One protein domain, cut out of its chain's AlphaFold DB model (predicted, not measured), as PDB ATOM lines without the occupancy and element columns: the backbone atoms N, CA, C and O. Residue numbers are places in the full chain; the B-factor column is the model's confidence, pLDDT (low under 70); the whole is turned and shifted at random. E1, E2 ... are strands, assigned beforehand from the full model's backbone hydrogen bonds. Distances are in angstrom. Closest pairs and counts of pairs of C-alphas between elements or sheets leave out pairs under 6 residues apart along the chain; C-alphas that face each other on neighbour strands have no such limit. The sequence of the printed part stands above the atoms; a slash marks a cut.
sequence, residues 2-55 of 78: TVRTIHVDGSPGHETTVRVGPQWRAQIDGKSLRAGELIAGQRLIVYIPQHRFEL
ATOM      1  N   THR A   2     124.322 121.762 126.249       76.25
ATOM      2  CA  THR A   2     123.010 122.306 126.613       76.25
ATOM      3  C   THR A   2     122.796 122.103 128.104       76.25
ATOM      4  O   THR A   2     123.065 121.019 128.619       76.25
ATOM      5  N   VAL A   3     122.374 123.152 128.800       77.44
ATOM      6  CA  VAL A   3     122.124 123.138 130.243       77.44
ATOM      7  C   VAL A   3     120.699 123.602 130.476       77.44
ATOM      8  O   VAL A   3     120.267 124.595 129.896       77.44
ATOM      9  N   ARG A   4     119.984 122.896 131.348       80.94
ATOM     10  CA  ARG A   4     118.670 123.302 131.838       80.94
ATOM     11  C   ARG A   4     118.778 123.580 133.328       80.94
ATOM     12  O   ARG A   4     119.258 122.726 134.077       80.94
ATOM     13  N   THR A   5     118.371 124.770 133.751       77.25
ATOM     14  CA  THR A   5     118.271 125.079 135.179       77.25
ATOM     15  C   THR A   5     117.088 124.330 135.787       77.25
ATOM     16  O   THR A   5     116.103 124.047 135.111       77.25
ATOM     17  N   ILE A   6     117.196 123.971 137.064       79.12
ATOM     18  CA  ILE A   6     116.090 123.411 137.845       79.12
ATOM     19  C   ILE A   6     115.874 124.366 139.011       79.12
ATOM     20  O   ILE A   6     116.832 124.679 139.723       79.12
ATOM     21  N   HIS A   7     114.650 124.860 139.171       77.12
ATOM     22  CA  HIS A   7     114.296 125.732 140.285       77.12
ATOM     23  C   HIS A   7     114.297 124.958 141.610       77.12
ATOM     24  O   HIS A   7     114.332 123.727 141.640       77.12
ATOM     25  N   VAL A   8     114.250 125.683 142.731       78.31
ATOM     26  CA  VAL A   8     114.245 125.077 144.077       78.31
ATOM     27  C   VAL A   8     113.021 124.178 144.291       78.31
ATOM     28  O   VAL A   8     113.119 123.168 144.981       78.31
ATOM     29  N   ASP A   9     111.896 124.502 143.653       81.81
ATOM     30  CA  ASP A   9     110.660 123.709 143.672       81.81
ATOM     31  C   ASP A   9     110.693 122.475 142.745       81.81
ATOM     32  O   ASP A   9     109.724 121.722 142.673       81.81
ATOM     33  N   GLY A  10     111.805 122.246 142.036       81.56
ATOM     34  CA  GLY A  10     111.983 121.131 141.107       81.56
ATOM     35  C   GLY A  10     111.419 121.369 139.706       81.56
ATOM     36  O   GLY A  10     111.612 120.520 138.833       81.56
ATOM     37  N   SER A  11     110.765 122.507 139.453       81.75
ATOM     38  CA  SER A  11     110.272 122.843 138.118       81.75
ATOM     39  C   SER A  11     111.431 123.105 137.138       81.75
ATOM     40  O   SER A  11     112.501 123.593 137.534       81.75
ATOM     41  N   PRO A  12     111.267 122.751 135.847       84.62
ATOM     42  CA  PRO A  12     112.283 123.022 134.841       84.62
ATOM     43  C   PRO A  12     112.345 124.523 134.540       84.62
ATOM     44  O   PRO A  12     111.334 125.138 134.211       84.62
ATOM     45  N   GLY A  13     113.543 125.093 134.611       81.94
ATOM     46  CA  GLY A  13     113.826 126.456 134.174       81.94
ATOM     47  C   GLY A  13     114.239 126.530 132.703       81.94
ATOM     48  O   GLY A  13     114.057 125.587 131.925       81.94
ATOM     49  N   HIS A  14     114.805 127.674 132.319       80.50
ATOM     50  CA  HIS A  14     115.221 127.945 130.947       80.50
ATOM     51  C   HIS A  14     116.339 126.997 130.482       80.50
ATOM     52  O   HIS A  14     117.257 126.645 131.231       80.50
ATOM     53  N   GLU A  15     116.262 126.599 129.215       82.75
ATOM     54  CA  GLU A  15     117.298 125.815 128.557       82.75
ATOM     55  C   GLU A  15     118.230 126.742 127.781       82.75
ATOM     56  O   GLU A  15     117.784 127.530 126.956       82.75
ATOM     57  N   THR A  16     119.534 126.634 128.023       79.12
ATOM     58  CA  THR A  16     120.535 127.468 127.361       79.12
ATOM     59  C   THR A  16     121.695 126.642 126.823       79.12
ATOM     60  O   THR A  16     122.063 125.593 127.362       79.12
ATOM     61  N   THR A  17     122.302 127.125 125.740       81.69
ATOM     62  CA  THR A  17     123.509 126.524 125.173       81.69
ATOM     63  C   THR A  17     124.738 127.265 125.668       81.69
ATOM     64  O   THR A  17     124.947 128.436 125.362       81.69
ATOM     65  N   VAL A  18     125.612 126.544 126.364       79.25
ATOM     66  CA  VAL A  18     126.891 127.061 126.848       79.25
ATOM     67  C   VAL A  18     128.024 126.545 125.966       79.25
ATOM     68  O   VAL A  18     128.152 125.338 125.701       79.25
ATOM     69  N   ARG A  19     128.875 127.471 125.521       84.50
ATOM     70  CA  ARG A  19     130.166 127.159 124.900       84.50
ATOM     71  C   ARG A  19     131.224 127.106 125.993       84.50
ATOM     72  O   ARG A  19     131.409 128.073 126.721       84.50
ATOM     73  N   VAL A  20     131.913 125.977 126.101       85.56
ATOM     74  CA  VAL A  20     133.005 125.793 127.061       85.56
ATOM     75  C   VAL A  20     134.333 125.704 126.322       85.56
ATOM     76  O   VAL A  20     134.402 125.180 125.210       85.56
ATOM     77  N   GLY A  21     135.387 126.244 126.934       88.19
ATOM     78  CA  GLY A  21     136.731 126.194 126.370       88.19
ATOM     79  C   GLY A  21     137.315 124.774 126.363       88.19
ATOM     80  O   GLY A  21     136.870 123.908 127.118       88.19
ATOM     81  N   PRO A  22     138.374 124.526 125.573       88.44
ATOM     82  CA  PRO A  22     138.971 123.196 125.412       88.44
ATOM     83  C   PRO A  22     139.608 122.635 126.693       88.44
ATOM     84  O   PRO A  22     139.845 121.430 126.788       88.44
ATOM     85  N   GLN A  23     139.881 123.483 127.688       91.12
ATOM     86  CA  GLN A  23     140.438 123.088 128.988       91.12
ATOM     87  C   GLN A  23     139.370 122.748 130.033       91.12
ATOM     88  O   GLN A  23     139.704 122.240 131.097       91.12
ATOM     89  N   TRP A  24     138.092 122.996 129.745       89.81
ATOM     90  CA  TRP A  24     137.021 122.705 130.690       89.81
ATOM     91  C   TRP A  24     136.891 121.198 130.933       89.81
ATOM     92  O   TRP A  24     136.955 120.401 129.988       89.81
ATOM     93  N   ARG A  25     136.708 120.808 132.197       90.75
ATOM     94  CA  ARG A  25     136.515 119.417 132.618       90.75
ATOM     95  C   ARG A  25     135.395 119.319 133.650       90.75
ATOM     96  O   ARG A  25     135.315 120.164 134.540       90.75
ATOM     97  N   ALA A  26     134.587 118.270 133.553       87.88
ATOM     98  CA  ALA A  26     133.673 117.828 134.601       87.88
ATOM     99  C   ALA A  26     134.341 116.756 135.465       87.88
ATOM    100  O   ALA A  26     135.064 115.915 134.938       87.88
ATOM    101  N   GLN A  27     134.059 116.760 136.766       88.25
ATOM    102  CA  GLN A  27     134.437 115.676 137.672       88.25
ATOM    103  C   GLN A  27     133.200 114.825 137.966       88.25
ATOM    104  O   GLN A  27     132.255 115.319 138.578       88.25
ATOM    105  N   ILE A  28     133.192 113.573 137.505       86.69
ATOM    106  CA  ILE A  28     132.090 112.615 137.707       86.69
ATOM    107  C   ILE A  28     132.703 111.271 138.090       86.69
ATOM    108  O   ILE A  28     133.566 110.775 137.370       86.69
ATOM    109  N   ASP A  29     132.289 110.691 139.217       87.38
ATOM    110  CA  ASP A  29     132.769 109.386 139.703       87.38
ATOM    111  C   ASP A  29     134.307 109.259 139.711       87.38
ATOM    112  O   ASP A  29     134.881 108.252 139.299       87.38
ATOM    113  N   GLY A  30     134.994 110.333 140.120       88.56
ATOM    114  CA  GLY A  30     136.461 110.401 140.162       88.56
ATOM    115  C   GLY A  30     137.148 110.540 138.798       88.56
ATOM    116  O   GLY A  30     138.375 110.492 138.725       88.56
ATOM    117  N   LYS A  31     136.388 110.722 137.713       90.06
ATOM    118  CA  LYS A  31     136.908 110.918 136.355       90.06
ATOM    119  C   LYS A  31     136.802 112.376 135.931       90.06
ATOM    120  O   LYS A  31     135.766 113.012 136.100       90.06
ATOM    121  N   SER A  32     137.861 112.853 135.282       92.38
ATOM    122  CA  SER A  32     137.926 114.171 134.652       92.38
ATOM    123  C   SER A  32     137.527 114.078 133.177       92.38
ATOM    124  O   SER A  32     138.353 113.702 132.345       92.38
ATOM    125  N   LEU A  33     136.297 114.465 132.844       90.88
ATOM    126  CA  LEU A  33     135.711 114.325 131.507       90.88
ATOM    127  C   LEU A  33     135.667 115.658 130.750       90.88
ATOM    128  O   LEU A  33     135.332 116.704 131.306       90.88
ATOM    129  N   ARG A  34     135.975 115.635 129.455       91.44
ATOM    130  CA  ARG A  34     135.735 116.730 128.507       91.44
ATOM    131  C   ARG A  34     134.242 116.855 128.217       91.44
ATOM    132  O   ARG A  34     133.489 115.895 128.321       91.44
ATOM    133  N   ALA A  35     133.824 118.020 127.729       86.69
ATOM    134  CA  ALA A  35     132.425 118.257 127.368       86.69
ATOM    135  C   ALA A  35     131.872 117.274 126.314       86.69
ATOM    136  O   ALA A  35     130.700 116.932 126.374       86.69
ATOM    137  N   GLY A  36     132.703 116.817 125.369       86.50
ATOM    138  CA  GLY A  36     132.305 115.828 124.356       86.50
ATOM    139  C   GLY A  36     132.274 114.380 124.855       86.50
ATOM    140  O   GLY A  36     131.796 113.511 124.140       86.50
ATOM    141  N   GLU A  37     132.785 114.120 126.059       90.44
ATOM    142  CA  GLU A  37     132.771 112.797 126.698       90.44
ATOM    143  C   GLU A  37     131.549 112.628 127.621       90.44
ATOM    144  O   GLU A  37     131.342 111.558 128.190       90.44
ATOM    145  N   LEU A  38     130.743 113.684 127.780       87.19
ATOM    146  CA  LEU A  38     129.506 113.656 128.552       87.19
ATOM    147  C   LEU A  38     128.392 112.967 127.766       87.19
ATOM    148  O   LEU A  38     128.262 113.138 126.553       87.19
ATOM    149  N   ILE A  39     127.547 112.237 128.486       84.50
ATOM    150  CA  ILE A  39     126.418 111.498 127.915       84.50
ATOM    151  C   ILE A  39     125.118 112.207 128.306       84.50
ATOM    152  O   ILE A  39     124.992 112.733 129.415       84.50
ATOM    153  N   ALA A  40     124.135 112.217 127.403       77.06
ATOM    154  CA  ALA A  40     122.801 112.729 127.704       77.06
ATOM    155  C   ALA A  40     122.211 112.038 128.950       77.06
ATOM    156  O   ALA A  40     122.345 110.830 129.124       77.06
ATOM    157  N   GLY A  41     121.568 112.817 129.823       76.81
ATOM    158  CA  GLY A  41     120.986 112.331 131.080       76.81
ATOM    159  C   GLY A  41     121.908 112.418 132.302       76.81
ATOM    160  O   GLY A  41     121.424 112.287 133.425       76.81
ATOM    161  N   GLN A  42     123.205 112.702 132.133       78.19
ATOM    162  CA  GLN A  42     124.083 112.997 133.270       78.19
ATOM    163  C   GLN A  42     123.712 114.340 133.918       78.19
ATOM    164  O   GLN A  42     123.558 115.353 133.233       78.19
ATOM    165  N   ARG A  43     123.594 114.362 135.254       72.00
ATOM    166  CA  ARG A  43     123.320 115.584 136.022       72.00
ATOM    167  C   ARG A  43     124.621 116.167 136.564       72.00
ATOM    168  O   ARG A  43     125.293 115.548 137.380       72.00
ATOM    169  N   LEU A  44     124.943 117.382 136.134       73.88
ATOM    170  CA  LEU A  44     126.082 118.154 136.622       73.88
ATOM    171  C   LEU A  44     125.595 119.211 137.612       73.88
ATOM    172  O   LEU A  44     124.707 119.999 137.287       73.88
ATOM    173  N   ILE A  45     126.188 119.252 138.803       70.25
ATOM    174  CA  ILE A  45     125.988 120.355 139.745       70.25
ATOM    175  C   ILE A  45     127.111 121.357 139.498       70.25
ATOM    176  O   ILE A  45     128.280 121.066 139.745       70.25
ATOM    177  N   VAL A  46     126.756 122.528 138.977       71.00
ATOM    178  CA  VAL A  46     127.709 123.610 138.722       71.00
ATOM    179  C   VAL A  46     127.537 124.665 139.800       71.00
ATOM    180  O   VAL A  46     126.447 125.203 139.982       71.00
ATOM    181  N   TYR A  47     128.621 124.977 140.502       68.94
ATOM    182  CA  TYR A  47     128.664 126.144 141.368       68.94
ATOM    183  C   TYR A  47     128.962 127.389 140.530       68.94
ATOM    184  O   TYR A  47     129.990 127.455 139.853       68.94
ATOM    185  N   ILE A  48     128.067 128.375 140.585       69.88
ATOM    186  CA  ILE A  48     128.241 129.667 139.922       69.88
ATOM    187  C   ILE A  48     128.489 130.723 141.009       69.88
ATOM    188  O   ILE A  48     127.586 131.002 141.800       69.88
ATOM    189  N   PRO A  49     129.695 131.307 141.091       63.81
ATOM    190  CA  PRO A  49     129.983 132.340 142.076       63.81
ATOM    191  C   PRO A  49     129.218 133.637 141.775       63.81
ATOM    192  O   PRO A  49     129.399 134.237 140.714       63.81
ATOM    193  N   GLN A  50     128.436 134.111 142.748       62.50
ATOM    194  CA  GLN A  50     127.594 135.315 142.629       62.50
ATOM    195  C   GLN A  50     128.379 136.600 142.312       62.50
ATOM    196  O   GLN A  50     127.866 137.496 141.661       62.50
ATOM    197  N   HIS A  51     129.650 136.691 142.712       73.31
ATOM    198  CA  HIS A  51     130.481 137.875 142.460       73.31
ATOM    199  C   HIS A  51     130.969 138.000 141.002       73.31
ATOM    200  O   HIS A  51     131.667 138.954 140.668       73.31
ATOM    201  N   ARG A  52     130.676 137.013 140.144       58.03
ATOM    202  CA  ARG A  52     131.136 136.956 138.743       58.03
ATOM    203  C   ARG A  52     130.005 136.892 137.729       58.03
ATOM    204  O   ARG A  52     130.253 137.104 136.547       58.03
ATOM    205  N   PHE A  53     128.807 136.541 138.179       58.53
ATOM    206  CA  PHE A  53     127.659 136.284 137.329       58.53
ATOM    207  C   PHE A  53     126.415 136.798 138.035       58.53
ATOM    208  O   PHE A  53     126.142 136.411 139.170       58.53
ATOM    209  N   GLU A  54     125.656 137.639 137.345       57.72
ATOM    210  CA  GLU A  54     124.321 138.027 137.770       57.72
ATOM    211  C   GLU A  54     123.325 137.081 137.092       57.72
ATOM    212  O   GLU A  54     123.243 137.009 135.866       57.72
ATOM    213  N   LEU A  55     122.633 136.270 137.894       57.59
ATOM    214  CA  LEU A  55     121.536 135.427 137.426       57.59
ATOM    215  C   LEU A  55     120.272 136.280 137.426       57.59
ATOM    216  O   LEU A  55     119.594 136.392 138.444       57.59
TER     217      LEU A  55
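AT A GLANCE: This is residues 2 to 55 of the 78 residues of an uncharacterized protein of Halieaceae bacterium (UniProt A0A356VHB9). This domain has little regular structure: two small two-stranded hairpins, E1 with E2 and E3 with E4, sit apart, and a long unnamed stretch, residues 34 to 55, winds back from the second, with residues 47 to 55 sticking out. The printed part has 54 residues, 17 of them in four named strands, E1 to E4 in chain order; both sheets are antiparallel, the class is all strand, and there is no named helix. It is only just loose, close to compact, with a radius of gyration of the C-alphas of 12.5 A and spans of 30 by 27 by 21 A.

IN THESE COORDINATES: Find C-alpha 2 at (123.010, 122.306, 126.613); E1, residues 2 to 6, runs 13.2 A from there. E2, residues 12 to 17, runs 15.2 A. E3, residues 26 to 28, covers 6.3 A; E4, residues 31 to 33, covers 6.0 A and ends at C-alpha 33, (135.711, 114.325, 131.507).

HOW THE PARTS SIT: Look at hairpin E1 and E2, antiparallel at 158 degrees: N 13 and O 5, 2.8 A apart, are within hydrogen-bond range. In hairpin E3 and E4, antiparallel at 144 degrees, N 26 and O 33 are within hydrogen-bond range at 2.8 A. E2 and E3 are apart.

THE WHOLE: The C-alphas farthest apart, Asp 9 and Pro 22, are 33.7 A apart. The printed part has no cut, and no link between named strands is long. The model's pLDDT is under 70 at residues 47 to 50 and 52 to 55.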